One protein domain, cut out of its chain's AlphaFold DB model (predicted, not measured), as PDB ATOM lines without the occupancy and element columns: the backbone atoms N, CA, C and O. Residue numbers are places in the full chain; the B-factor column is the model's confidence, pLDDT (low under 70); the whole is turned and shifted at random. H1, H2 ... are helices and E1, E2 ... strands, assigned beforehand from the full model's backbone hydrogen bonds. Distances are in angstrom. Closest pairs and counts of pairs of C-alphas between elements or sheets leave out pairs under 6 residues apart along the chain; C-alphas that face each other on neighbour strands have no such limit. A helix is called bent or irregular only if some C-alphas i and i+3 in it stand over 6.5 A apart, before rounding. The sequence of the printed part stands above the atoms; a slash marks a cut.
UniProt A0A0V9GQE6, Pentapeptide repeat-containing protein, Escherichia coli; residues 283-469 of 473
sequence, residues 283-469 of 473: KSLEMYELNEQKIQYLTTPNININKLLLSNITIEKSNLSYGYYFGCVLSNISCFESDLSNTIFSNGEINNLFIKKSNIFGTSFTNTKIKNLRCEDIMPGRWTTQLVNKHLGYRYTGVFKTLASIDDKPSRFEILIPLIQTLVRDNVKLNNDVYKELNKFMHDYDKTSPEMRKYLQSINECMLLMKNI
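AT A GLANCE: This is residues 283 to 469 of the 473 residues of the protein "Pentapeptide repeat-containing protein" of Escherichia coli (UniProt A0A0V9GQE6). The chain winds in stacked turns into a solenoid of parallel strands, and a group of helices caps the end of the stack beside E9. E1, E3, E4, E6, E8 and E9 make a bent, twisted wall, E2, E5 and E7 make a short row on another side of the turns, and H3 continues the stack past E9 with H2, H4 and H6 packed on it. The printed part has 187 residues, with nine named strands followed by six named helices, and its class is mixed, helices and strands. The six-strand sheet is branched and the three-strand sheet has the order E2, E5, E7; both are parallel. The whole is compact, with a radius of gyration of the C-alphas of 16.3 A and spans of 51 by 38 by 26 A.

HOW THE PARTS SIT: In the branched sheet, E6, residues 329 to 336, has E3, residues 309 to 311, and E4, residues 314 to 316, on one side and E8, residues 349 to 358, on the other side. E3 runs on into E4 across a break of 2 residues, at 80 degrees. N 310 and O 329 of E3 and E6 are 2.9 A apart, N 315 and O 334 of E4 and E6 2.8 A, and N 351 and O 330 of E8 and E6 2.8 A, within hydrogen-bond range. E1, residues 294 to 296, is parallel to E4, with N 295 and O 314 at 2.8 A. E9, residues 369 to 378, is parallel to E8 at 5 degrees, with N 371 and O 350 at 2.8 A. E6, E8 and E9 bend by 72, 74 and 73 degrees at residues 332, 352 and 372. In the other sheet E5, residues 324 to 326, is the inner strand, with N 305 and O 324 at 2.8 A toward E2, residues 304 to 306, and N 325 and O 344 at 2.8 A toward E7, residues 344 to 346. H3, residues 409 to 425, is the hub and is on the branched sheet, at the sheet's level with a height over the sheet of 0.4 A; its closest C-alphas to E9 are those of Glu 414 and Arg 374, 5.3 A apart. H6, residues 456 to 467, touches residues 417 to 424 of H3, the same way at a steep tilt of 40 degrees, the C-alphas of Ile 420 and Cys 462 being closest at 6.3 A. H2, residues 399 to 404, and H3 form a helical hairpin and only just touch, with 3 pairs of C-alphas within 8 A, the closest those of Leu 403 and Arg 412 at 5.7 A. H4, residues 432 to 442, forms another hairpin with H3 and only just touches it, with 3 such pairs, the closest those of Leu 416 and Met 442 at 7.6 A. H1, residues 385 to 391, is close to H2 but not clearly touching, the C-alphas of His 391 and Val 399 being closest at 6.6 A. H5, residues 450 to 453, is close to H3 but not clearly touching, the C-alphas of Pro 410 and Met 452 being closest at 6.1 A. Every O i to N i+4 pair is within hydrogen-bond range in H1, H2, H4 and H6, and 11 of 13 are in H3; H5 is too short for such a pair.

IN THESE COORDINATES: E1 begins at C-alpha 294, (1.190, 15.454, 45.589). E6, E8 and E9 measure 19.6 A, 20.4 A and 21.6 A from first to last C-alpha. H3 measures 24.5 A from C-alpha 409 at (-21.584, -1.298, 36.158), H4 15.2 A, and H6 17.0 A, ending at C-alpha 467, (-32.470, -5.520, 55.486).

THE WHOLE: The C-alphas farthest apart are those of Tyr 288 and Asn 468, 50.9 A. The printed part has no cut, and no link is long. The mean pLDDT of the printed part is 77.0; it is under 70 at residues 283 to 319, 322 to 324, 327 and 393 to 397.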
ATOM      1  N   LYS A 283      -9.863  31.433  35.881       33.66
ATOM      2  CA  LYS A 283      -8.751  31.107  34.969       33.66
ATOM      3  C   LYS A 283      -8.904  29.671  34.467       33.66
ATOM      4  O   LYS A 283      -8.906  28.731  35.258       33.66
ATOM      5  N   SER A 284      -9.018  29.509  33.147       34.59
ATOM      6  CA  SER A 284      -8.851  28.211  32.496       34.59
ATOM      7  C   SER A 284      -7.453  27.697  32.796       34.59
ATOM      8  O   SER A 284      -6.459  28.373  32.515       34.59
ATOM      9  N   LEU A 285      -7.380  26.509  33.381       37.56
ATOM     10  CA  LEU A 285      -6.122  25.924  33.801       37.56
ATOM     11  C   LEU A 285      -5.370  25.338  32.592       37.56
ATOM     12  O   LEU A 285      -5.397  24.133  32.372       37.56
ATOM     13  N   GLU A 286      -4.669  26.171  31.820       36.44
ATOM     14  CA  GLU A 286      -3.585  25.706  30.936       36.44
ATOM     15  C   GLU A 286      -2.347  25.372  31.792       36.44
ATOM     16  O   GLU A 286      -1.302  26.014  31.700       36.44
ATOM     17  N   MET A 287      -2.483  24.404  32.711       38.69
ATOM     18  CA  MET A 287      -1.354  23.951  33.524       38.69
ATOM     19  C   MET A 287      -0.495  22.956  32.759       38.69
ATOM     20  O   MET A 287      -0.928  21.858  32.407       38.69
ATOM     21  N   TYR A 288       0.762  23.348  32.594       34.00
ATOM     22  CA  TYR A 288       1.868  22.452  32.303       34.00
ATOM     23  C   TYR A 288       2.070  21.461  33.463       34.00
ATOM     24  O   TYR A 288       1.895  21.821  34.626       34.00
ATOM     25  N   GLU A 289       2.405  20.218  33.102       40.00
ATOM     26  CA  GLU A 289       2.800  19.072  33.941       40.00
ATOM     27  C   GLU A 289       2.474  19.140  35.445       40.00
ATOM     28  O   GLU A 289       3.351  19.156  36.304       40.00
ATOM     29  N   LEU A 290       1.184  19.007  35.774       46.59
ATOM     30  CA  LEU A 290       0.734  18.568  37.103       46.59
ATOM     31  C   LEU A 290       0.986  17.068  37.367       46.59
ATOM     32  O   LEU A 290       0.511  16.529  38.366       46.59
ATOM     33  N   ASN A 291       1.700  16.381  36.477       46.78
ATOM     34  CA  ASN A 291       1.933  14.950  36.579       46.78
ATOM     35  C   ASN A 291       2.879  14.632  37.743       46.78
ATOM     36  O   ASN A 291       3.780  15.410  38.060       46.78
ATOM     37  N   GLU A 292       2.665  13.473  38.365       47.88
ATOM     38  CA  GLU A 292       3.495  12.958  39.471       47.88
ATOM     39  C   GLU A 292       3.476  13.840  40.737       47.88
ATOM     40  O   GLU A 292       4.343  13.724  41.604       47.88
ATOM     41  N   GLN A 293       2.473  14.717  40.871       47.31
ATOM     42  CA  GLN A 293       2.370  15.658  41.986       47.31
ATOM     43  C   GLN A 293       1.569  15.122  43.174       47.31
ATOM     44  O   GLN A 293       0.531  14.466  43.030       47.31
ATOM     45  N   LYS A 294       2.003  15.519  44.375       51.47
ATOM     46  CA  LYS A 294       1.190  15.454  45.589       51.47
ATOM     47  C   LYS A 294       0.646  16.842  45.926       51.47
ATOM     48  O   LYS A 294       1.398  17.739  46.281       51.47
ATOM     49  N   ILE A 295      -0.669  16.988  45.844       52.59
ATOM     50  CA  ILE A 295      -1.440  18.198  46.117       52.59
ATOM     51  C   ILE A 295      -2.157  18.010  47.458       52.59
ATOM     52  O   ILE A 295      -2.824  16.999  47.672       52.59
ATOM     53  N   GLN A 296      -2.051  18.982  48.361       42.22
ATOM     54  CA  GLN A 296      -2.781  18.990  49.630       42.22
ATOM     55  C   GLN A 296      -3.463  20.347  49.844       42.22
ATOM     56  O   GLN A 296      -2.929  21.369  49.419       42.22
ATOM     57  N   TYR A 297      -4.621  20.357  50.513       44.03
ATOM     58  CA  TYR A 297      -5.347  21.568  50.943       44.03
ATOM     59  C   TYR A 297      -5.731  22.559  49.819       44.03
ATOM     60  O   TYR A 297      -6.050  23.722  50.081       44.03
ATOM     61  N   LEU A 298      -5.753  22.109  48.560       48.84
ATOM     62  CA  LEU A 298      -6.131  22.929  47.410       48.84
ATOM     63  C   LEU A 298      -7.614  23.303  47.502       48.84
ATOM     64  O   LEU A 298      -8.471  22.425  47.542       48.84
ATOM     65  N   THR A 299      -7.937  24.596  47.508       45.50
ATOM     66  CA  THR A 299      -9.329  25.076  47.546       45.50
ATOM     67  C   THR A 299      -9.666  25.783  46.242       45.50
ATOM     68  O   THR A 299      -9.400  26.971  46.076       45.50
ATOM     69  N   THR A 300     -10.256  25.041  45.306       50.84
ATOM     70  CA  THR A 300     -10.615  25.511  43.961       50.84
ATOM     71  C   THR A 300     -12.027  25.072  43.555       50.84
ATOM     72  O   THR A 300     -12.195  24.348  42.566       50.84
ATOM     73  N   PRO A 301     -13.067  25.482  44.302       48.56
ATOM     74  CA  PRO A 301     -14.439  25.220  43.902       48.56
ATOM     75  C   PRO A 301     -14.775  25.966  42.601       48.56
ATOM     76  O   PRO A 301     -14.340  27.101  42.398       48.56
ATOM     77  N   ASN A 302     -15.594  25.356  41.742       47.44
ATOM     78  CA  ASN A 302     -15.970  25.864  40.412       47.44
ATOM     79  C   ASN A 302     -14.803  25.999  39.405       47.44
ATOM     80  O   ASN A 302     -14.907  26.757  38.438       47.44
ATOM     81  N   ILE A 303     -13.686  25.286  39.601       53.66
ATOM     82  CA  ILE A 303     -12.577  25.268  38.633       53.66
ATOM     83  C   ILE A 303     -13.035  24.732  37.267       53.66
ATOM     84  O   ILE A 303     -13.741  23.731  37.208       53.66
ATOM     85  N   ASN A 304     -12.629  25.371  36.165       51.31
ATOM     86  CA  ASN A 304     -12.949  24.921  34.807       51.31
ATOM     87  C   ASN A 304     -11.665  24.479  34.084       51.31
ATOM     88  O   ASN A 304     -10.750  25.279  33.867       51.31
ATOM     89  N   ILE A 305     -11.601  23.196  33.735       56.53
ATOM     90  CA  ILE A 305     -10.453  22.529  33.126       56.53
ATOM     91  C   ILE A 305     -10.894  21.907  31.802       56.53
ATOM     92  O   ILE A 305     -11.861  21.148  31.746       56.53
ATOM     93  N   ASN A 306     -10.164  22.213  30.728       54.53
ATOM     94  CA  ASN A 306     -10.482  21.760  29.379       54.53
ATOM     95  C   ASN A 306      -9.287  21.029  28.765       54.53
ATOM     96  O   ASN A 306      -8.196  21.583  28.693       54.53
ATOM     97  N   LYS A 307      -9.523  19.811  28.264       57.91
ATOM     98  CA  LYS A 307      -8.604  19.020  27.427       57.91
ATOM     99  C   LYS A 307      -7.203  18.783  28.016       57.91
ATOM    100  O   LYS A 307      -6.240  18.671  27.263       57.91
ATOM    101  N   LEU A 308      -7.085  18.670  29.341       57.59
ATOM    102  CA  LEU A 308      -5.817  18.312  29.986       57.59
ATOM    103  C   LEU A 308      -5.571  16.800  29.999       57.59
ATOM    104  O   LEU A 308      -6.499  16.003  30.140       57.59
ATOM    105  N   LEU A 309      -4.292  16.432  29.930       56.81
ATOM    106  CA  LEU A 309      -3.783  15.096  30.227       56.81
ATOM    107  C   LEU A 309      -3.102  15.162  31.599       56.81
ATOM    108  O   LEU A 309      -2.106  15.870  31.740       56.81
ATOM    109  N   LEU A 310      -3.639  14.463  32.598       62.78
ATOM    110  CA  LEU A 310      -3.107  14.432  33.962       62.78
ATOM    111  C   LEU A 310      -2.832  12.991  34.391       62.78
ATOM    112  O   LEU A 310      -3.695  12.123  34.231       62.78
ATOM    113  N   SER A 311      -1.657  12.732  34.963       66.19
ATOM    114  CA  SER A 311      -1.250  11.407  35.431       66.19
ATOM    115  C   SER A 311      -0.571  11.413  36.805       66.19
ATOM    116  O   SER A 311       0.140  12.345  37.166       66.19
ATOM    117  N   ASN A 312      -0.748  10.329  37.565       61.31
ATOM    118  CA  ASN A 312      -0.015  10.051  38.809       61.31
ATOM    119  C   ASN A 312      -0.188  11.135  39.899       61.31
ATOM    120  O   ASN A 312       0.761  11.448  40.614       61.31
ATOM    121  N   ILE A 313      -1.384  11.722  40.028       68.25
ATOM    122  CA  ILE A 313      -1.642  12.813  40.985       68.25
ATOM    123  C   ILE A 313      -2.291  12.273  42.257       68.25
ATOM    124  O   ILE A 313      -3.315  11.592  42.206       68.25
ATOM    125  N   THR A 314      -1.743  12.650  43.409       66.31
ATOM    126  CA  THR A 314      -2.390  12.466  44.714       66.31
ATOM    127  C   THR A 314      -2.946  13.797  45.202       66.31
ATOM    128  O   THR A 314      -2.199  14.757  45.333       66.31
ATOM    129  N   ILE A 315      -4.243  13.856  45.488       69.69
ATOM    130  CA  ILE A 315      -4.970  15.026  45.981       69.69
ATOM    131  C   ILE A 315      -5.490  14.701  47.381       69.69
ATOM    132  O   ILE A 315      -6.251  13.751  47.548       69.69
ATOM    133  N   GLU A 316      -5.104  15.474  48.394       69.12
ATOM    134  CA  GLU A 316      -5.538  15.259  49.779       69.12
ATOM    135  C   GLU A 316      -6.197  16.512  50.371       69.12
ATOM    136  O   GLU A 316      -5.759  17.635  50.113       69.12
ATOM    137  N   LYS A 317      -7.241  16.333  51.191       63.81
ATOM    138  CA  LYS A 317      -7.891  17.393  51.991       63.81
ATOM    139  C   LYS A 317      -8.271  18.654  51.202       63.81
ATOM    140  O   LYS A 317      -8.220  19.765  51.723       63.81
ATOM    141  N   SER A 318      -8.601  18.480  49.927       60.97
ATOM    142  CA  SER A 318      -8.793  19.559  48.956       60.97
ATOM    143  C   SER A 318     -10.274  19.739  48.618       60.97
ATOM    144  O   SER A 318     -11.043  18.784  48.651       60.97
ATOM    145  N   ASN A 319     -10.687  20.954  48.264       63.28
ATOM    146  CA  ASN A 319     -12.038  21.275  47.812       63.28
ATOM    147  C   ASN A 319     -12.035  21.571  46.303       63.28
ATOM    148  O   ASN A 319     -11.618  22.645  45.869       63.28
ATOM    149  N   LEU A 320     -12.534  20.614  45.524       71.44
ATOM    150  CA  LEU A 320     -12.719  20.644  44.068       71.44
ATOM    151  C   LEU A 320     -14.209  20.716  43.673       71.44
ATOM    152  O   LEU A 320     -14.562  20.463  42.514       71.44
ATOM    153  N   SER A 321     -15.092  21.001  44.638       71.12
ATOM    154  CA  SER A 321     -16.546  20.960  44.450       71.12
ATOM    155  C   SER A 321     -17.012  21.886  43.324       71.12
ATOM    156  O   SER A 321     -16.420  22.933  43.061       71.12
ATOM    157  N   TYR A 322     -18.073  21.494  42.620       68.94
ATOM    158  CA  TYR A 322     -18.610  22.205  41.448       68.94
ATOM    159  C   TYR A 322     -17.621  22.402  40.279       68.94
ATOM    160  O   TYR A 322     -17.935  23.117  39.330       68.94
ATOM    161  N   GLY A 323     -16.435  21.781  40.308       65.62
ATOM    162  CA  GLY A 323     -15.483  21.841  39.196       65.62
ATOM    163  C   GLY A 323     -16.045  21.239  37.900       65.62
ATOM    164  O   GLY A 323     -16.862  20.322  37.930       65.62
ATOM    165  N   TYR A 324     -15.588  21.729  36.753       68.69
ATOM    166  CA  TYR A 324     -15.975  21.279  35.419       68.69
ATOM    167  C   TYR A 324     -14.729  20.834  34.646       68.69
ATOM    168  O   TYR A 324     -13.837  21.635  34.384       68.69
ATOM    169  N   TYR A 325     -14.662  19.552  34.303       73.31
ATOM    170  CA  TYR A 325     -13.520  18.878  33.688       73.31
ATOM    171  C   TYR A 325     -13.959  18.312  32.335       73.31
ATOM    172  O   TYR A 325     -14.502  17.208  32.258       73.31
ATOM    173  N   PHE A 326     -13.762  19.071  31.261       72.94
ATOM    174  CA  PHE A 326     -14.231  18.718  29.920       72.94
ATOM    175  C   PHE A 326     -13.098  18.190  29.038       72.94
ATOM    176  O   PHE A 326     -12.037  18.803  28.948       72.94
ATOM    177  N   GLY A 327     -13.305  17.059  28.364       67.88
ATOM    178  CA  GLY A 327     -12.330  16.477  27.435       67.88
ATOM    179  C   GLY A 327     -11.013  16.030  28.079       67.88
ATOM    180  O   GLY A 327     -10.028  15.860  27.367       67.88
ATOM    181  N   CYS A 328     -10.961  15.911  29.408       73.19
ATOM    182  CA  CYS A 328      -9.737  15.596  30.142       73.19
ATOM    183  C   CYS A 328      -9.459  14.085  30.156       73.19
ATOM    184  O   CYS A 328     -10.392  13.285  30.256       73.19
ATOM    185  N   VAL A 329      -8.181  13.705  30.122       76.38
ATOM    186  CA  VAL A 329      -7.721  12.331  30.369       76.38
ATOM    187  C   VAL A 329      -7.000  12.305  31.710       76.38
ATOM    188  O   VAL A 329      -5.974  12.959  31.881       76.38
ATOM    189  N   LEU A 330      -7.543  11.554  32.659       79.50
ATOM    190  CA  LEU A 330      -7.068  11.461  34.035       79.50
ATOM    191  C   LEU A 330      -6.575  10.035  34.295       79.50
ATOM    192  O   LEU A 330      -7.340   9.087  34.134       79.50
ATOM    193  N   SER A 331      -5.310   9.860  34.669       81.56
ATOM    194  CA  SER A 331      -4.695   8.539  34.874       81.56
ATOM    195  C   SER A 331      -4.042   8.419  36.250       81.56
ATOM    196  O   SER A 331      -3.292   9.302  36.647       81.56
ATOM    197  N   ASN A 332      -4.259   7.324  36.979       78.69
ATOM    198  CA  ASN A 332      -3.655   7.094  38.303       78.69
ATOM    199  C   ASN A 332      -3.885   8.277  39.270       78.69
ATOM    200  O   ASN A 332      -2.947   8.766  39.902       78.69
ATOM    201  N   ILE A 333      -5.121   8.774  39.347       82.88
ATOM    202  CA  ILE A 333      -5.485   9.880  40.242       82.88
ATOM    203  C   ILE A 333      -5.986   9.302  41.563       82.88
ATOM    204  O   ILE A 333      -6.830   8.408  41.567       82.88
ATOM    205  N   SER A 334      -5.494   9.817  42.686       81.31
ATOM    206  CA  SER A 334      -5.934   9.416  44.024       81.31
ATOM    207  C   SER A 334      -6.453  10.619  44.807       81.31
ATOM    208  O   SER A 334      -5.720  11.580  44.996       81.31
ATOM    209  N   CYS A 335      -7.694  10.561  45.284       84.00
ATOM    210  CA  CYS A 335      -8.353  11.614  46.055       84.00
ATOM    211  C   CYS A 335      -8.615  11.139  47.490       84.00
ATOM    212  O   CYS A 335      -9.371  10.190  47.698       84.00
ATOM    213  N   PHE A 336      -8.030  11.809  48.480       81.25
ATOM    214  CA  PHE A 336      -8.134  11.477  49.901       81.25
ATOM    215  C   PHE A 336      -8.755  12.629  50.692       81.25
ATOM    216  O   PHE A 336      -8.328  13.772  50.542       81.25
ATOM    217  N   GLU A 337      -9.730  12.354  51.559       78.62
ATOM    218  CA  GLU A 337     -10.314  13.348  52.486       78.62
ATOM    219  C   GLU A 337     -10.780  14.654  51.797       78.62
ATOM    220  O   GLU A 337     -10.773  15.722  52.402       78.62
ATOM    221  N   SER A 338     -11.148  14.577  50.512       78.75
ATOM    222  CA  SER A 338     -11.370  15.727  49.625       78.75
ATOM    223  C   SER A 338     -12.838  15.870  49.214       78.75
ATOM    224  O   SER A 338     -13.599  14.903  49.220       78.75
ATOM    225  N   ASP A 339     -13.243  17.075  48.821       77.94
ATOM    226  CA  ASP A 339     -14.590  17.372  48.338       77.94
ATOM    227  C   ASP A 339     -14.616  17.503  46.809       77.94
ATOM    228  O   ASP A 339     -14.046  18.432  46.244       77.94
ATOM    229  N   LEU A 340     -15.284  16.561  46.142       85.56
ATOM    230  CA  LEU A 340     -15.581  16.535  44.706       85.56
ATOM    231  C   LEU A 340     -17.100  16.643  44.451       85.56
ATOM    232  O   LEU A 340     -17.600  16.233  43.395       85.56
ATOM    233  N   SER A 341     -17.873  17.133  45.425       84.62
ATOM    234  CA  SER A 341     -19.327  17.221  45.297       84.62
ATOM    235  C   SER A 341     -19.733  18.146  44.158       84.62
ATOM    236  O   SER A 341     -19.165  19.214  43.941       84.62
ATOM    237  N   ASN A 342     -20.731  17.714  43.392       83.56
ATOM    238  CA  ASN A 342     -21.209  18.388  42.182       83.56
ATOM    239  C   ASN A 342     -20.160  18.620  41.073       83.56
ATOM    240  O   ASN A 342     -20.484  19.279  40.088       83.56
ATOM    241  N   THR A 343     -18.949  18.060  41.175       84.12
ATOM    242  CA  THR A 343     -17.931  18.119  40.115       84.12
ATOM    243  C   THR A 343     -18.390  17.346  38.872       84.12
ATOM    244  O   THR A 343     -18.913  16.236  38.972       84.12
ATOM    245  N   ILE A 344     -18.210  17.909  37.681       83.88
ATOM    246  CA  ILE A 344     -18.653  17.332  36.408       83.88
ATOM    247  C   ILE A 344     -17.430  16.960  35.570       83.88
ATOM    248  O   ILE A 344     -16.695  17.836  35.127       83.88
ATOM    249  N   PHE A 345     -17.255  15.672  35.293       86.88
ATOM    250  CA  PHE A 345     -16.327  15.147  34.294       86.88
ATOM    251  C   PHE A 345     -17.108  14.859  33.013       86.88
ATOM    252  O   PHE A 345     -17.988  13.994  33.005       86.88
ATOM    253  N   SER A 346     -16.815  15.575  31.929       84.44
ATOM    254  CA  SER A 346     -17.569  15.487  30.676       84.44
ATOM    255  C   SER A 346     -16.682  15.171  29.477       84.44
ATOM    256  O   SER A 346     -15.636  15.792  29.302       84.44
ATOM    257  N   ASN A 347     -17.118  14.248  28.613       82.56
ATOM    258  CA  ASN A 347     -16.431  13.890  27.361       82.56
ATOM    259  C   ASN A 347     -14.956  13.460  27.546       82.56
ATOM    260  O   ASN A 347     -14.141  13.676  26.649       82.56
ATOM    261  N   GLY A 348     -14.597  12.919  28.716       85.00
ATOM    262  CA  GLY A 348     -13.217  12.584  29.087       85.00
ATOM    263  C   GLY A 348     -12.932  11.085  29.193       85.00
ATOM    264  O   GLY A 348     -13.783  10.235  28.914       85.00
ATOM    265  N   GLU A 349     -11.734  10.755  29.668       88.50
ATOM    266  CA  GLU A 349     -11.355   9.395  30.063       88.50
ATOM    267  C   GLU A 349     -10.702   9.403  31.450       88.50
ATOM    268  O   GLU A 349      -9.886  10.265  31.763       88.50
ATOM    269  N   ILE A 350     -11.063   8.440  32.292       90.06
ATOM    270  CA  ILE A 350     -10.549   8.270  33.650       90.06
ATOM    271  C   ILE A 350     -10.062   6.829  33.791       90.06
ATOM    272  O   ILE A 350     -10.852   5.890  33.722       90.06
ATOM    273  N   ASN A 351      -8.763   6.657  34.009       89.75
ATOM    274  CA  ASN A 351      -8.107   5.367  34.183       89.75
ATOM    275  C   ASN A 351      -7.467   5.316  35.577       89.75
ATOM    276  O   ASN A 351      -6.638   6.164  35.893       89.75
ATOM    277  N   ASN A 352      -7.799   4.318  36.395       87.81
ATOM    278  CA  ASN A 352      -7.279   4.164  37.761       87.81
ATOM    279  C   ASN A 352      -7.566   5.406  38.636       87.81
ATOM    280  O   ASN A 352      -6.664   6.185  38.948       87.81
ATOM    281  N   LEU A 353      -8.832   5.595  39.025       90.56
ATOM    282  CA  LEU A 353      -9.246   6.636  39.975       90.56
ATOM    283  C   LEU A 353      -9.501   6.014  41.348       90.56
ATOM    284  O   LEU A 353     -10.449   5.248  41.519       90.56
ATOM    285  N   PHE A 354      -8.679   6.366  42.332       90.56
ATOM    286  CA  PHE A 354      -8.870   5.964  43.720       90.56
ATOM    287  C   PHE A 354      -9.495   7.105  44.524       90.56
ATOM    288  O   PHE A 354      -9.012   8.233  44.498       90.56
ATOM    289  N   ILE A 355     -10.577   6.826  45.242       90.12
ATOM    290  CA  ILE A 355     -11.300   7.799  46.063       90.12
ATOM    291  C   ILE A 355     -11.377   7.244  47.482       90.12
ATOM    292  O   ILE A 355     -11.884   6.146  47.696       90.12
ATOM    293  N   LYS A 356     -10.907   7.996  48.475       87.75
ATOM    294  CA  LYS A 356     -10.921   7.564  49.872       87.75
ATOM    295  C   LYS A 356     -11.365   8.673  50.809       87.75
ATOM    296  O   LYS A 356     -10.884   9.801  50.702       87.75
ATOM    297  N   LYS A 357     -12.281   8.362  51.730       84.00
ATOM    298  CA  LYS A 357     -12.847   9.308  52.713       84.00
ATOM    299  C   LYS A 357     -13.279  10.644  52.106       84.00
ATOM    300  O   LYS A 357     -13.126  11.678  52.740       84.00
ATOM    301  N   SER A 358     -13.762  10.641  50.868       86.19
ATOM    302  CA  SER A 358     -14.007  11.861  50.092       86.19
ATOM    303  C   SER A 358     -15.502  12.061  49.834       86.19
ATOM    304  O   SER A 358     -16.278  11.102  49.815       86.19
ATOM    305  N   ASN A 359     -15.921  13.314  49.666       85.38
ATOM    306  CA  ASN A 359     -17.289  13.680  49.315       85.38
ATOM    307  C   ASN A 359     -17.435  13.659  47.789       85.38
ATOM    308  O   ASN A 359     -16.839  14.477  47.100       85.38
ATOM    309  N   ILE A 360     -18.231  12.730  47.263       89.25
ATOM    310  CA  ILE A 360     -18.507  12.581  45.821       89.25
ATOM    311  C   ILE A 360     -19.987  12.811  45.492       89.25
ATOM    312  O   ILE A 360     -20.524  12.300  44.513       89.25
ATOM    313  N   PHE A 361     -20.704  13.533  46.351       87.62
ATOM    314  CA  PHE A 361     -22.145  13.688  46.211       87.62
ATOM    315  C   PHE A 361     -22.509  14.642  45.076       87.62
ATOM    316  O   PHE A 361     -22.182  15.825  45.094       87.62
ATOM    317  N   GLY A 362     -23.226  14.127  44.082       86.25
ATOM    318  CA  GLY A 362     -23.664  14.889  42.919       86.25
ATOM    319  C   GLY A 362     -22.603  15.031  41.826       86.25
ATOM    320  O   GLY A 362     -22.906  15.654  40.801       86.25
ATOM    321  N   THR A 363     -21.408  14.451  42.024       89.06
ATOM    322  CA  THR A 363     -20.372  14.293  40.993       89.06
ATOM    323  C   THR A 363     -20.981  13.598  39.771       89.06
ATOM    324  O   THR A 363     -21.799  12.697  39.948       89.06
ATOM    325  N   SER A 364     -20.634  14.010  38.551       89.56
ATOM    326  CA  SER A 364     -21.250  13.520  37.307       89.56
ATOM    327  C   SER A 364     -20.192  13.126  36.281       89.56
ATOM    328  O   SER A 364     -19.325  13.939  35.978       89.56
ATOM    329  N   PHE A 365     -20.289  11.931  35.700       90.12
ATOM    330  CA  PHE A 365     -19.340  11.393  34.712       90.12
ATOM    331  C   PHE A 365     -19.929  11.341  33.287       90.12
ATOM    332  O   PHE A 365     -19.878  10.335  32.585       90.12
ATOM    333  N   THR A 366     -20.514  12.453  32.843       86.38
ATOM    334  CA  THR A 366     -21.322  12.546  31.616       86.38
ATOM    335  C   THR A 366     -20.512  12.283  30.339       86.38
ATOM    336  O   THR A 366     -19.715  13.127  29.925       86.38
ATOM    337  N   ASN A 367     -20.756  11.149  29.669       86.25
ATOM    338  CA  ASN A 367     -19.989  10.702  28.494       86.25
ATOM    339  C   ASN A 367     -18.470  10.622  28.776       86.25
ATOM    340  O   ASN A 367     -17.639  10.924  27.921       86.25
ATOM    341  N   THR A 368     -18.108  10.253  30.006       86.69
ATOM    342  CA  THR A 368     -16.721  10.059  30.439       86.69
ATOM    343  C   THR A 368     -16.470   8.572  30.638       86.69
ATOM    344  O   THR A 368     -17.150   7.926  31.435       86.69
ATOM    345  N   LYS A 369     -15.486   8.005  29.933       89.06
ATOM    346  CA  LYS A 369     -15.124   6.590  30.113       89.06
ATOM    347  C   LYS A 369     -14.402   6.425  31.443       89.06
ATOM    348  O   LYS A 369     -13.431   7.133  31.686       89.06
ATOM    349  N   ILE A 370     -14.822   5.467  32.262       89.44
ATOM    350  CA  ILE A 370     -14.153   5.130  33.524       89.44
ATOM    351  C   ILE A 370     -13.620   3.703  33.436       89.44
ATOM    352  O   ILE A 370     -14.334   2.795  33.018       89.44
ATOM    353  N   LYS A 371     -12.366   3.506  33.843       87.25
ATOM    354  CA  LYS A 371     -11.741   2.198  34.048       87.25
ATOM    355  C   LYS A 371     -11.059   2.180  35.407       87.25
ATOM    356  O   LYS A 371     -10.318   3.107  35.734       87.25
ATOM    357  N   ASN A 372     -11.262   1.104  36.165       85.12
ATOM    358  CA  ASN A 372     -10.650   0.889  37.480       85.12
ATOM    359  C   ASN A 372     -10.888   2.060  38.455       85.12
ATOM    360  O   ASN A 372      -9.945   2.632  39.003       85.12
ATOM    361  N   LEU A 373     -12.152   2.428  38.670       89.44
ATOM    362  CA  LEU A 373     -12.513   3.232  39.835       89.44
ATOM    363  C   LEU A 373     -12.472   2.339  41.080       89.44
ATOM    364  O   LEU A 373     -12.976   1.221  41.040       89.44
ATOM    365  N   ARG A 374     -11.901   2.833  42.181       89.81
ATOM    366  CA  ARG A 374     -11.953   2.199  43.508       89.81
ATOM    367  C   ARG A 374     -12.383   3.236  44.534       89.81
ATOM    368  O   ARG A 374     -11.802   4.322  44.561       89.81
ATOM    369  N   CYS A 375     -13.347   2.911  45.394       89.31
ATOM    370  CA  CYS A 375     -13.731   3.781  46.507       89.31
ATOM    371  C   CYS A 375     -13.519   3.090  47.864       89.31
ATOM    372  O   CYS A 375     -13.796   1.906  48.024       89.31
ATOM    373  N   GLU A 376     -13.051   3.833  48.867       86.69
ATOM    374  CA  GLU A 376     -12.896   3.364  50.250       86.69
ATOM    375  C   GLU A 376     -13.398   4.416  51.242       86.69
ATOM    376  O   GLU A 376     -12.738   5.436  51.416       86.69
ATOM    377  N   ASP A 377     -14.495   4.141  51.956       78.88
ATOM    378  CA  ASP A 377     -15.116   5.062  52.932       78.88
ATOM    379  C   ASP A 377     -15.606   6.367  52.255       78.88
ATOM    380  O   ASP A 377     -14.838   7.153  51.703       78.88
ATOM    381  N   ILE A 378     -16.915   6.606  52.247       77.44
ATOM    382  CA  ILE A 378     -17.513   7.772  51.573       77.44
ATOM    383  C   ILE A 378     -17.895   8.791  52.645       77.44
ATOM    384  O   ILE A 378     -18.486   8.416  53.656       77.44
ATOM    385  N   MET A 379     -17.552  10.072  52.452       72.81
ATOM    386  CA  MET A 379     -17.981  11.114  53.397       72.81
ATOM    387  C   MET A 379     -19.510  11.185  53.456       72.81
ATOM    388  O   MET A 379     -20.140  10.988  52.426       72.81
ATOM    389  N   PRO A 380     -20.124  11.546  54.594       70.94
ATOM    390  CA  PRO A 380     -19.500  11.962  55.848       70.94
ATOM    391  C   PRO A 380     -18.835  10.797  56.594       70.94
ATOM    392  O   PRO A 380     -19.335   9.681  56.594       70.94
ATOM    393  N   GLY A 381     -17.748  11.079  57.323       74.75
ATOM    394  CA  GLY A 381     -17.076  10.072  58.164       74.75
ATOM    395  C   GLY A 381     -17.954   9.486  59.285       74.75
ATOM    396  O   GLY A 381     -17.569   8.501  59.906       74.75
ATOM    397  N   ARG A 382     -19.131  10.078  59.529       84.69
ATOM    398  CA  ARG A 382     -20.231   9.493  60.297       84.69
ATOM    399  C   ARG A 382     -21.571   9.934  59.710       84.69
ATOM    400  O   ARG A 382     -21.829  11.134  59.595       84.69
ATOM    401  N   TRP A 383     -22.435   8.985  59.385       86.56
ATOM    402  CA  TRP A 383     -23.787   9.252  58.911       86.56
ATOM    403  C   TRP A 383     -24.756   9.603  60.049       86.56
ATOM    404  O   TRP A 383     -24.628   9.161  61.190       86.56
ATOM    405  N   THR A 384     -25.777  10.389  59.709       86.81
ATOM    406  CA  THR A 384     -26.958  10.669  60.540       86.81
ATOM    407  C   THR A 384     -28.194  10.674  59.642       86.81
ATOM    408  O   THR A 384     -28.069  10.871  58.433       86.81
ATOM    409  N   THR A 385     -29.401  10.517  60.196       81.81
ATOM    410  CA  THR A 385     -30.644  10.547  59.396       81.81
ATOM    411  C   THR A 385     -30.820  11.877  58.647       81.81
ATOM    412  O   THR A 385     -31.292  11.892  57.514       81.81
ATOM    413  N   GLN A 386     -30.352  12.997  59.212       82.38
ATOM    414  CA  GLN A 386     -30.334  14.292  58.519       82.38
ATOM    415  C   GLN A 386     -29.386  14.288  57.306       82.38
ATOM    416  O   GLN A 386     -29.740  14.809  56.250       82.38
ATOM    417  N   LEU A 387     -28.196  13.688  57.435       83.88
ATOM    418  CA  LEU A 387     -27.224  13.583  56.341       83.88
ATOM    419  C   LEU A 387     -27.682  12.589  55.265       83.88
ATOM    420  O   LEU A 387     -27.522  12.877  54.083       83.88
ATOM    421  N   VAL A 388     -28.335  11.487  55.649       83.19
ATOM    422  CA  VAL A 388     -29.030  10.576  54.722       83.19
ATOM    423  C   VAL A 388     -30.084  11.334  53.918       83.19
ATOM    424  O   VAL A 388     -30.030  11.330  52.692       83.19
ATOM    425  N   ASN A 389     -30.987  12.067  54.572       78.25
ATOM    426  CA  ASN A 389     -32.032  12.812  53.865       78.25
ATOM    427  C   ASN A 389     -31.448  13.907  52.951       78.25
ATOM    428  O   ASN A 389     -31.942  14.105  51.845       78.25
ATOM    429  N   LYS A 390     -30.353  14.565  53.359       79.44
ATOM    430  CA  LYS A 390     -29.667  15.593  52.556       79.44
ATOM    431  C   LYS A 390     -28.913  15.035  51.341       79.44
ATOM    432  O   LYS A 390     -28.919  15.670  50.292       79.44
ATOM    433  N   HIS A 391     -28.223  13.903  51.483       79.81
ATOM    434  CA  HIS A 391     -27.267  13.404  50.480       79.81
ATOM    435  C   HIS A 391     -27.746  12.167  49.705       79.81
ATOM    436  O   HIS A 391     -27.169  11.844  48.665       79.81
ATOM    437  N   LEU A 392     -28.800  11.500  50.184       79.00
ATOM    438  CA  LEU A 392     -29.433  10.334  49.560       79.00
ATOM    439  C   LEU A 392     -30.935  10.556  49.269       79.00
ATOM    440  O   LEU A 392     -31.497   9.850  48.444       79.00
ATOM    441  N   GLY A 393     -31.603  11.528  49.906       66.50
ATOM    442  CA  GLY A 393     -33.071  11.655  49.891       66.50
ATOM    443  C   GLY A 393     -33.744  11.984  48.548       66.50
ATOM    444  O   GLY A 393     -34.953  11.817  48.430       66.50
ATOM    445  N   TYR A 394     -33.002  12.423  47.526       61.84
ATOM    446  CA  TYR A 394     -33.556  12.810  46.221       61.84
ATOM    447  C   TYR A 394     -32.837  12.096  45.073       61.84
ATOM    448  O   TYR A 394     -31.639  12.295  44.882       61.84
ATOM    449  N   ARG A 395     -33.591  11.362  44.237       54.72
ATOM    450  CA  ARG A 395     -33.094  10.571  43.084       54.72
ATOM    451  C   ARG A 395     -32.100  11.295  42.163       54.72
ATOM    452  O   ARG A 395     -31.211  10.658  41.613       54.72
ATOM    453  N   TYR A 396     -32.262  12.607  41.987       49.97
ATOM    454  CA  TYR A 396     -31.473  13.429  41.060       49.97
ATOM    455  C   TYR A 396     -30.378  14.269  41.737       49.97
ATOM    456  O   TYR A 396     -29.749  15.101  41.085       49.97
ATOM    457  N   THR A 397     -30.127  14.071  43.034       56.59
ATOM    458  CA  THR A 397     -29.090  14.800  43.781       56.59
ATOM    459  C   THR A 397     -28.246  13.842  44.619       56.59
ATOM    460  O   THR A 397     -28.645  12.709  44.880       56.59
ATOM    461  N   GLY A 398     -27.063  14.285  45.037       76.75
ATOM    462  CA  GLY A 398     -26.195  13.476  45.887       76.75
ATOM    463  C   GLY A 398     -25.697  12.191  45.217       76.75
ATOM    464  O   GLY A 398     -25.426  12.184  44.015       76.75
ATOM    465  N   VAL A 399     -25.521  11.110  45.982       83.56
ATOM    466  CA  VAL A 399     -24.798   9.916  45.487       83.56
ATOM    467  C   VAL A 399     -25.525   9.185  44.352       83.56
ATOM    468  O   VAL A 399     -24.873   8.606  43.487       83.56
ATOM    469  N   PHE A 400     -26.861   9.227  44.309       86.31
ATOM    470  CA  PHE A 400     -27.627   8.540  43.265       86.31
ATOM    471  C   PHE A 400     -27.419   9.167  41.888       86.31
ATOM    472  O   PHE A 400     -27.307   8.437  40.907       86.31
ATOM    473  N   LYS A 401     -27.262  10.497  41.817       85.69
ATOM    474  CA  LYS A 401     -26.845  11.189  40.589       85.69
ATOM    475  C   LYS A 401     -25.478  10.683  40.116       85.69
ATOM    476  O   LYS A 401     -25.290  10.444  38.928       85.69
ATOM    477  N   THR A 402     -24.551  10.468  41.047       89.00
ATOM    478  CA  THR A 402     -23.202   9.969  40.755       89.00
ATOM    479  C   THR A 402     -23.226   8.536  40.243       89.00
ATOM    480  O   THR A 402     -22.719   8.290  39.150       89.00
ATOM    481  N   LEU A 403     -23.906   7.622  40.942       89.94
ATOM    482  CA  LEU A 403     -24.097   6.231  40.506       89.94
ATOM    483  C   LEU A 403     -24.804   6.134  39.143       89.94
ATOM    484  O   LEU A 403     -24.406   5.329  38.305       89.94
ATOM    485  N   ALA A 404     -25.819   6.970  38.901       88.69
ATOM    486  CA  ALA A 404     -26.545   7.020  37.631       88.69
ATOM    487  C   ALA A 404     -25.716   7.589  36.466       88.69
ATOM    488  O   ALA A 404     -26.020   7.291  35.317       88.69
ATOM    489  N   SER A 405     -24.686   8.396  36.745       89.44
ATOM    490  CA  SER A 405     -23.816   8.997  35.721       89.44
ATOM    491  C   SER A 405     -22.667   8.099  35.250       89.44
ATOM    492  O   SER A 405     -21.956   8.468  34.322       89.44
ATOM    493  N   ILE A 406     -22.457   6.951  35.901       89.25
ATOM    494  CA  ILE A 406     -21.409   5.983  35.567       89.25
ATOM    495  C   ILE A 406     -22.045   4.877  34.728       89.25
ATOM    496  O   ILE A 406     -22.886   4.145  35.244       89.25
ATOM    497  N   ASP A 407     -21.649   4.706  33.469       84.31
ATOM    498  CA  ASP A 407     -22.176   3.620  32.623       84.31
ATOM    499  C   ASP A 407     -21.560   2.249  32.956       84.31
ATOM    500  O   ASP A 407     -22.232   1.219  32.859       84.31
ATOM    501  N   ASP A 408     -20.303   2.227  33.410       84.50
ATOM    502  CA  ASP A 408     -19.600   1.005  33.806       84.50
ATOM    503  C   ASP A 408     -20.169   0.421  35.111       84.50
ATOM    504  O   ASP A 408     -19.933   0.928  36.212       84.50
ATOM    505  N   LYS A 409     -20.934  -0.672  34.999       86.62
ATOM    506  CA  LYS A 409     -21.584  -1.298  36.158       86.62
ATOM    507  C   LYS A 409     -20.591  -1.739  37.253       86.62
ATOM    508  O   LYS A 409     -20.882  -1.447  38.412       86.62
ATOM    509  N   PRO A 410     -19.440  -2.389  36.966       86.25
ATOM    510  CA  PRO A 410     -18.425  -2.696  37.980       86.25
ATOM    511  C   PRO A 410     -17.978  -1.476  38.801       86.25
ATOM    512  O   PRO A 410     -17.905  -1.569  40.027       86.25
ATOM    513  N   SER A 411     -17.751  -0.325  38.160       88.00
ATOM    514  CA  SER A 411     -17.378   0.930  38.833       88.00
ATOM    515  C   SER A 411     -18.493   1.506  39.717       88.00
ATOM    516  O   SER A 411     -18.196   2.199  40.689       88.00
ATOM    517  N   ARG A 412     -19.777   1.193  39.460       90.06
ATOM    518  CA  ARG A 412     -20.876   1.538  40.389       90.06
ATOM    519  C   ARG A 412     -20.740   0.791  41.718       90.06
ATOM    520  O   ARG A 412     -20.949   1.391  42.772       90.06
ATOM    521  N   PHE A 413     -20.382  -0.495  41.691       90.31
ATOM    522  CA  PHE A 413     -20.274  -1.319  42.905       90.31
ATOM    523  C   PHE A 413     -19.086  -0.938  43.791       90.31
ATOM    524  O   PHE A 413     -19.210  -0.997  45.014       90.31
ATOM    525  N   GLU A 414     -17.999  -0.445  43.196       90.56
ATOM    526  CA  GLU A 414     -16.851   0.133  43.916       90.56
ATOM    527  C   GLU A 414     -17.241   1.360  44.761       90.56
ATOM    528  O   GLU A 414     -16.586   1.631  45.758       90.56
ATOM    529  N   ILE A 415     -18.331   2.066  44.430       90.69
ATOM    530  CA  ILE A 415     -18.912   3.149  45.252       90.69
ATOM    531  C   ILE A 415     -20.013   2.613  46.181       90.69
ATOM    532  O   ILE A 415     -20.088   2.972  47.358       90.69
ATOM    533  N   LEU A 416     -20.892   1.755  45.658       90.38
ATOM    534  CA  LEU A 416     -22.096   1.306  46.356       90.38
ATOM    535  C   LEU A 416     -21.791   0.418  47.572       90.38
ATOM    536  O   LEU A 416     -22.440   0.570  48.606       90.38
ATOM    537  N   ILE A 417     -20.797  -0.471  47.488       89.38
ATOM    538  CA  ILE A 417     -20.427  -1.366  48.598       89.38
ATOM    539  C   ILE A 417     -19.899  -0.563  49.807       89.38
ATOM    540  O   ILE A 417     -20.481  -0.704  50.888       89.38
ATOM    541  N   PRO A 418     -18.903   0.342  49.665       88.50
ATOM    542  CA  PRO A 418     -18.499   1.238  50.752       88.50
ATOM    543  C   PRO A 418     -19.648   2.088  51.305       88.50
ATOM    544  O   PRO A 418     -19.751   2.262  52.520       88.50
ATOM    545  N   LEU A 419     -20.545   2.592  50.447       89.62
ATOM    546  CA  LEU A 419     -21.702   3.368  50.899       89.62
ATOM    547  C   LEU A 419     -22.573   2.557  51.869       89.62
ATOM    548  O   LEU A 419     -22.833   3.018  52.979       89.62
ATOM    549  N   ILE A 420     -22.981   1.340  51.491       88.69
ATOM    550  CA  ILE A 420     -23.790   0.481  52.367       88.69
ATOM    551  C   ILE A 420     -23.039   0.150  53.660       88.69
ATOM    552  O   ILE A 420     -23.612   0.272  54.742       88.69
ATOM    553  N   GLN A 421     -21.755  -0.200  53.575       87.94
ATOM    554  CA  GLN A 421     -20.939  -0.509  54.752       87.94
ATOM    555  C   GLN A 421     -20.881   0.666  55.745       87.94
ATOM    556  O   GLN A 421     -21.047   0.451  56.945       87.94
ATOM    557  N   THR A 422     -20.716   1.907  55.268       87.44
ATOM    558  CA  THR A 422     -20.714   3.100  56.141       87.44
ATOM    559  C   THR A 422     -22.084   3.400  56.759       87.44
ATOM    560  O   THR A 422     -22.152   3.729  57.943       87.44
ATOM    561  N   LEU A 423     -23.182   3.219  56.017       87.50
ATOM    562  CA  LEU A 423     -24.548   3.396  56.537       87.50
ATOM    563  C   LEU A 423     -24.896   2.372  57.630       87.50
ATOM    564  O   LEU A 423     -25.518   2.726  58.634       87.50
ATOM    565  N   VAL A 424     -24.469   1.117  57.449       87.81
ATOM    566  CA  VAL A 424     -24.653   0.023  58.417       87.81
ATOM    567  C   VAL A 424     -23.796   0.247  59.663       87.81
ATOM    568  O   VAL A 424     -24.316   0.158  60.775       87.81
ATOM    569  N   ARG A 425     -22.508   0.588  59.491       88.88
ATOM    570  CA  ARG A 425     -21.566   0.927  60.579       88.88
ATOM    571  C   ARG A 425     -22.153   1.971  61.527       88.88
ATOM    572  O   ARG A 425     -22.033   1.839  62.743       88.88
ATOM    573  N   ASP A 426     -22.796   2.989  60.963       88.38
ATOM    574  CA  ASP A 426     -23.321   4.129  61.712       88.38
ATOM    575  C   ASP A 426     -24.781   3.926  62.186       88.38
ATOM    576  O   ASP A 426     -25.343   4.816  62.827       88.38
ATOM    577  N   ASN A 427     -25.375   2.753  61.914       85.31
ATOM    578  CA  ASN A 427     -26.723   2.318  62.315       85.31
ATOM    579  C   ASN A 427     -27.827   3.353  62.015       85.31
ATOM    580  O   ASN A 427     -28.651   3.700  62.869       85.31
ATOM    581  N   VAL A 428     -27.814   3.910  60.801       84.25
ATOM    582  CA  VAL A 428     -28.659   5.060  60.462       84.25
ATOM    583  C   VAL A 428     -30.005   4.639  59.900       84.25
ATOM    584  O   VAL A 428     -30.075   3.898  58.923       84.25
ATOM    585  N   LYS A 429     -31.087   5.194  60.460       85.75
ATOM    586  CA  LYS A 429     -32.435   4.995  59.920       85.75
ATOM    587  C   LYS A 429     -32.552   5.551  58.503       85.75
ATOM    588  O   LYS A 429     -32.264   6.731  58.288       85.75
ATOM    589  N   LEU A 430     -33.010   4.715  57.574       84.25
ATOM    590  CA  LEU A 430     -33.255   5.081  56.178       84.25
ATOM    591  C   LEU A 430     -34.737   5.396  55.957       84.25
ATOM    592  O   LEU A 430     -35.605   4.679  56.446       84.25
ATOM    593  N   ASN A 431     -35.025   6.422  55.160       84.12
ATOM    594  CA  ASN A 431     -36.351   6.602  54.572       84.12
ATOM    595  C   ASN A 431     -36.622   5.466  53.561       84.12
ATOM    596  O   ASN A 431     -35.721   5.077  52.808       84.12
ATOM    597  N   ASN A 432     -37.862   4.970  53.530       83.25
ATOM    598  CA  ASN A 432     -38.359   3.974  52.579       83.25
ATOM    599  C   ASN A 432     -37.935   4.215  51.113       83.25
ATOM    600  O   ASN A 432     -37.598   3.261  50.410       83.25
ATOM    601  N   ASP A 433     -37.900   5.458  50.631       84.00
ATOM    602  CA  ASP A 433     -37.512   5.763  49.246       84.00
ATOM    603  C   ASP A 433     -36.000   5.665  49.003       84.00
ATOM    604  O   ASP A 433     -35.576   5.144  47.968       84.00
ATOM    605  N   VAL A 434     -35.177   6.057  49.983       85.56
ATOM    606  CA  VAL A 434     -33.715   5.855  49.932       85.56
ATOM    607  C   VAL A 434     -33.392   4.363  49.919       85.56
ATOM    608  O   VAL A 434     -32.560   3.914  49.129       85.56
ATOM    609  N   TYR A 435     -34.083   3.581  50.751       86.44
ATOM    610  CA  TYR A 435     -33.931   2.129  50.788       86.44
ATOM    611  C   TYR A 435     -34.303   1.476  49.445       86.44
ATOM    612  O   TYR A 435     -33.531   0.662  48.934       86.44
ATOM    613  N   LYS A 436     -35.428   1.870  48.825       86.81
ATOM    614  CA  LYS A 436     -35.843   1.371  47.499       86.81
ATOM    615  C   LYS A 436     -34.804   1.663  46.411       86.81
ATOM    616  O   LYS A 436     -34.494   0.761  45.633       86.81
ATOM    617  N   GLU A 437     -34.250   2.876  46.351       87.88
ATOM    618  CA  GLU A 437     -33.234   3.215  45.341       87.88
ATOM    619  C   GLU A 437     -31.897   2.500  45.587       87.88
ATOM    620  O   GLU A 437     -31.343   1.939  44.641       87.88
ATOM    621  N   LEU A 438     -31.407   2.421  46.833       87.88
ATOM    622  CA  LEU A 438     -30.222   1.608  47.155       87.88
ATOM    623  C   LEU A 438     -30.434   0.148  46.726       87.88
ATOM    624  O   LEU A 438     -29.579  -0.437  46.063       87.88
ATOM    625  N   ASN A 439     -31.599  -0.422  47.044       87.00
ATOM    626  CA  ASN A 439     -31.929  -1.806  46.719       87.00
ATOM    627  C   ASN A 439     -31.979  -2.046  45.197       87.00
ATOM    628  O   ASN A 439     -31.498  -3.072  44.719       87.00
ATOM    629  N   LYS A 440     -32.495  -1.080  44.427       89.00
ATOM    630  CA  LYS A 440     -32.512  -1.113  42.957       89.00
ATOM    631  C   LYS A 440     -31.100  -1.148  42.366       89.00
ATOM    632  O   LYS A 440     -30.837  -2.003  41.526       89.00
ATOM    633  N   PHE A 441     -30.189  -0.280  42.816       88.06
ATOM    634  CA  PHE A 441     -28.791  -0.315  42.362       88.06
ATOM    635  C   PHE A 441     -28.081  -1.612  42.787       88.06
ATOM    636  O   PHE A 441     -27.358  -2.196  41.984       88.06
ATOM    637  N   MET A 442     -28.346  -2.122  43.995       84.75
ATOM    638  CA  MET A 442     -27.792  -3.399  44.474       84.75
ATOM    639  C   MET A 442     -28.239  -4.616  43.647       84.75
ATOM    640  O   MET A 442     -27.538  -5.624  43.639       84.75
ATOM    641  N   HIS A 443     -29.371  -4.532  42.941       85.56
ATOM    642  CA  HIS A 443     -29.869  -5.587  42.051       85.56
ATOM    643  C   HIS A 443     -29.423  -5.428  40.582       85.56
ATOM    644  O   HIS A 443     -29.655  -6.337  39.788       85.56
ATOM    645  N   ASP A 444     -28.746  -4.335  40.209       83.25
ATOM    646  CA  ASP A 444     -28.295  -4.053  38.832       83.25
ATOM    647  C   ASP A 444     -26.937  -4.710  38.473       83.25
ATOM    648  O   ASP A 444     -26.152  -4.178  37.683       83.25
ATOM    649  N   TYR A 445     -26.630  -5.880  39.043       81.69
ATOM    650  CA  TYR A 445     -25.418  -6.643  38.718       81.69
ATOM    651  C   TYR A 445     -25.679  -7.726  37.666       81.69
ATOM    652  O   TYR A 445     -26.700  -8.412  37.676       81.69
ATOM    653  N   ASP A 446     -24.712  -7.916  36.770       79.88
ATOM    654  CA  ASP A 446     -24.724  -9.012  35.804       79.88
ATOM    655  C   ASP A 446     -24.015 -10.237  36.398       79.88
ATOM    656  O   ASP A 446     -22.830 -10.191  36.723       79.88
ATOM    657  N   LYS A 447     -24.739 -11.353  36.533       74.69
ATOM    658  CA  LYS A 447     -24.207 -12.629  37.043       74.69
ATOM    659  C   LYS A 447     -23.231 -13.310  36.076       74.69
ATOM    660  O   LYS A 447     -22.491 -14.203  36.491       74.69
ATOM    661  N   THR A 448     -23.246 -12.933  34.801       78.00
ATOM    662  CA  THR A 448     -22.423 -13.548  33.754       78.00
ATOM    663  C   THR A 448     -21.041 -12.896  33.642       78.00
ATOM    664  O   THR A 448     -20.060 -13.633  33.480       78.00
ATOM    665  N   SER A 449     -20.949 -11.571  33.843       81.62
ATOM    666  CA  SER A 449     -19.700 -10.784  33.826       81.62
ATOM    667  C   SER A 449     -18.642 -11.356  34.785       81.62
ATOM    668  O   SER A 449     -18.901 -11.483  35.987       81.62
ATOM    669  N   PRO A 450     -17.429 -11.685  34.298       79.69
ATOM    670  CA  PRO A 450     -16.310 -12.084  35.149       79.69
ATOM    671  C   PRO A 450     -15.901 -10.997  36.154       79.69
ATOM    672  O   PRO A 450     -15.608 -11.316  37.306       79.69
ATOM    673  N   GLU A 451     -15.941  -9.721  35.756       79.81
ATOM    674  CA  GLU A 451     -15.611  -8.568  36.604       79.81
ATOM    675  C   GLU A 451     -16.602  -8.394  37.761       79.81
ATOM    676  O   GLU A 451     -16.224  -7.906  38.825       79.81
ATOM    677  N   MET A 452     -17.856  -8.816  37.582       82.19
ATOM    678  CA  MET A 452     -18.881  -8.776  38.628       82.19
ATOM    679  C   MET A 452     -18.747  -9.895  39.659       82.19
ATOM    680  O   MET A 452     -19.117  -9.704  40.820       82.19
ATOM    681  N   ARG A 453     -18.192 -11.059  39.287       82.44
ATOM    682  CA  ARG A 453     -18.097 -12.215  40.202       82.44
ATOM    683  C   ARG A 453     -17.291 -11.902  41.461       82.44
ATOM    684  O   ARG A 453     -17.659 -12.394  42.525       82.44
ATOM    685  N   LYS A 454     -16.265 -11.041  41.374       84.88
ATOM    686  CA  LYS A 454     -15.483 -10.600  42.546       84.88
ATOM    687  C   LYS A 454     -16.298  -9.808  43.578       84.88
ATOM    688  O   LYS A 454     -15.933  -9.824  44.747       84.88
ATOM    689  N   TYR A 455     -17.402  -9.165  43.188       86.50
ATOM    690  CA  TYR A 455     -18.269  -8.437  44.123       86.50
ATOM    691  C   TYR A 455     -19.428  -9.275  44.664       86.50
ATOM    692  O   TYR A 455     -20.057  -8.861  45.631       86.50
ATOM    693  N   LEU A 456     -19.743 -10.433  44.066       85.31
ATOM    694  CA  LEU A 456     -20.977 -11.179  44.352       85.31
ATOM    695  C   LEU A 456     -21.156 -11.500  45.846       85.31
ATOM    696  O   LEU A 456     -22.261 -11.377  46.371       85.31
ATOM    697  N   GLN A 457     -20.074 -11.868  46.538       87.19
ATOM    698  CA  GLN A 457     -20.099 -12.096  47.983       87.19
ATOM    699  C   GLN A 457     -20.435 -10.804  48.745       87.19
ATOM    700  O   GLN A 457     -21.424 -10.766  49.474       87.19
ATOM    701  N   SER A 458     -19.674  -9.730  48.520       87.81
ATOM    702  CA  SER A 458     -19.875  -8.431  49.177       87.81
ATOM    703  C   SER A 458     -21.250  -7.821  48.883       87.81
ATOM    704  O   SER A 458     -21.837  -7.190  49.759       87.81
ATOM    705  N   ILE A 459     -21.796  -8.041  47.683       86.50
ATOM    706  CA  ILE A 459     -23.157  -7.648  47.293       86.50
ATOM    707  C   ILE A 459     -24.188  -8.392  48.148       86.50
ATOM    708  O   ILE A 459     -25.066  -7.757  48.732       86.50
ATOM    709  N   ASN A 460     -24.069  -9.717  48.274       87.12
ATOM    710  CA  ASN A 460     -24.982 -10.530  49.082       87.12
ATOM    711  C   ASN A 460     -24.916 -10.170  50.576       87.12
ATOM    712  O   ASN A 460     -25.960 -10.037  51.217       87.12
ATOM    713  N   GLU A 461     -23.713  -9.951  51.111       89.00
ATOM    714  CA  GLU A 461     -23.501  -9.476  52.484       89.00
ATOM    715  C   GLU A 461     -24.149  -8.097  52.695       89.00
ATOM    716  O   GLU A 461     -24.957  -7.927  53.607       89.00
ATOM    717  N   CYS A 462     -23.894  -7.132  51.807       87.69
ATOM    718  CA  CYS A 462     -24.487  -5.793  51.878       87.69
ATOM    719  C   CYS A 462     -26.020  -5.813  51.761       87.69
ATOM    720  O   CYS A 462     -26.687  -5.092  52.501       87.69
ATOM    721  N   MET A 463     -26.604  -6.659  50.903       84.25
ATOM    722  CA  MET A 463     -28.065  -6.831  50.817       84.25
ATOM    723  C   MET A 463     -28.672  -7.394  52.110       84.25
ATOM    724  O   MET A 463     -29.797  -7.035  52.459       84.25
ATOM    725  N   LEU A 464     -27.961  -8.276  52.820       87.25
ATOM    726  CA  LEU A 464     -28.410  -8.797  54.112       87.25
ATOM    727  C   LEU A 464     -28.300  -7.727  55.203       87.25
ATOM    728  O   LEU A 464     -29.248  -7.534  55.959       87.25
ATOM    729  N   LEU A 465     -27.190  -6.985  55.242       85.56
ATOM    730  CA  LEU A 465     -27.005  -5.879  56.183       85.56
ATOM    731  C   LEU A 465     -28.053  -4.772  55.982       85.56
ATOM    732  O   LEU A 465     -28.625  -4.305  56.961       85.56
ATOM    733  N   MET A 466     -28.369  -4.408  54.733       82.25
ATOM    734  CA  MET A 466     -29.408  -3.419  54.405       82.25
ATOM    735  C   MET A 466     -30.785  -3.766  54.980       82.25
ATOM    736  O   MET A 466     -31.479  -2.871  55.455       82.25
ATOM    737  N   LYS A 467     -31.179  -5.047  54.952       83.75
ATOM    738  CA  LYS A 467     -32.470  -5.520  55.486       83.75
ATOM    739  C   LYS A 467     -32.572  -5.422  57.010       83.75
ATOM    740  O   LYS A 467     -33.675  -5.439  57.539       83.75
ATOM    741  N   ASN A 468     -31.435  -5.328  57.699       79.62
ATOM    742  CA  ASN A 468     -31.369  -5.198  59.153       79.62
ATOM    743  C   ASN A 468     -31.334  -3.728  59.616       79.62
ATOM    744  O   ASN A 468     -31.328  -3.467  60.819       79.62
ATOM    745  N   ILE A 469     -31.305  -2.761  58.689       79.81
ATOM    746  CA  ILE A 469     -31.376  -1.332  59.011       79.81
ATOM    747  C   ILE A 469     -32.831  -0.954  59.308       79.81
ATOM    748  O   ILE A 469     -33.732  -1.272  58.541       79.81
TER     749      ILE A 469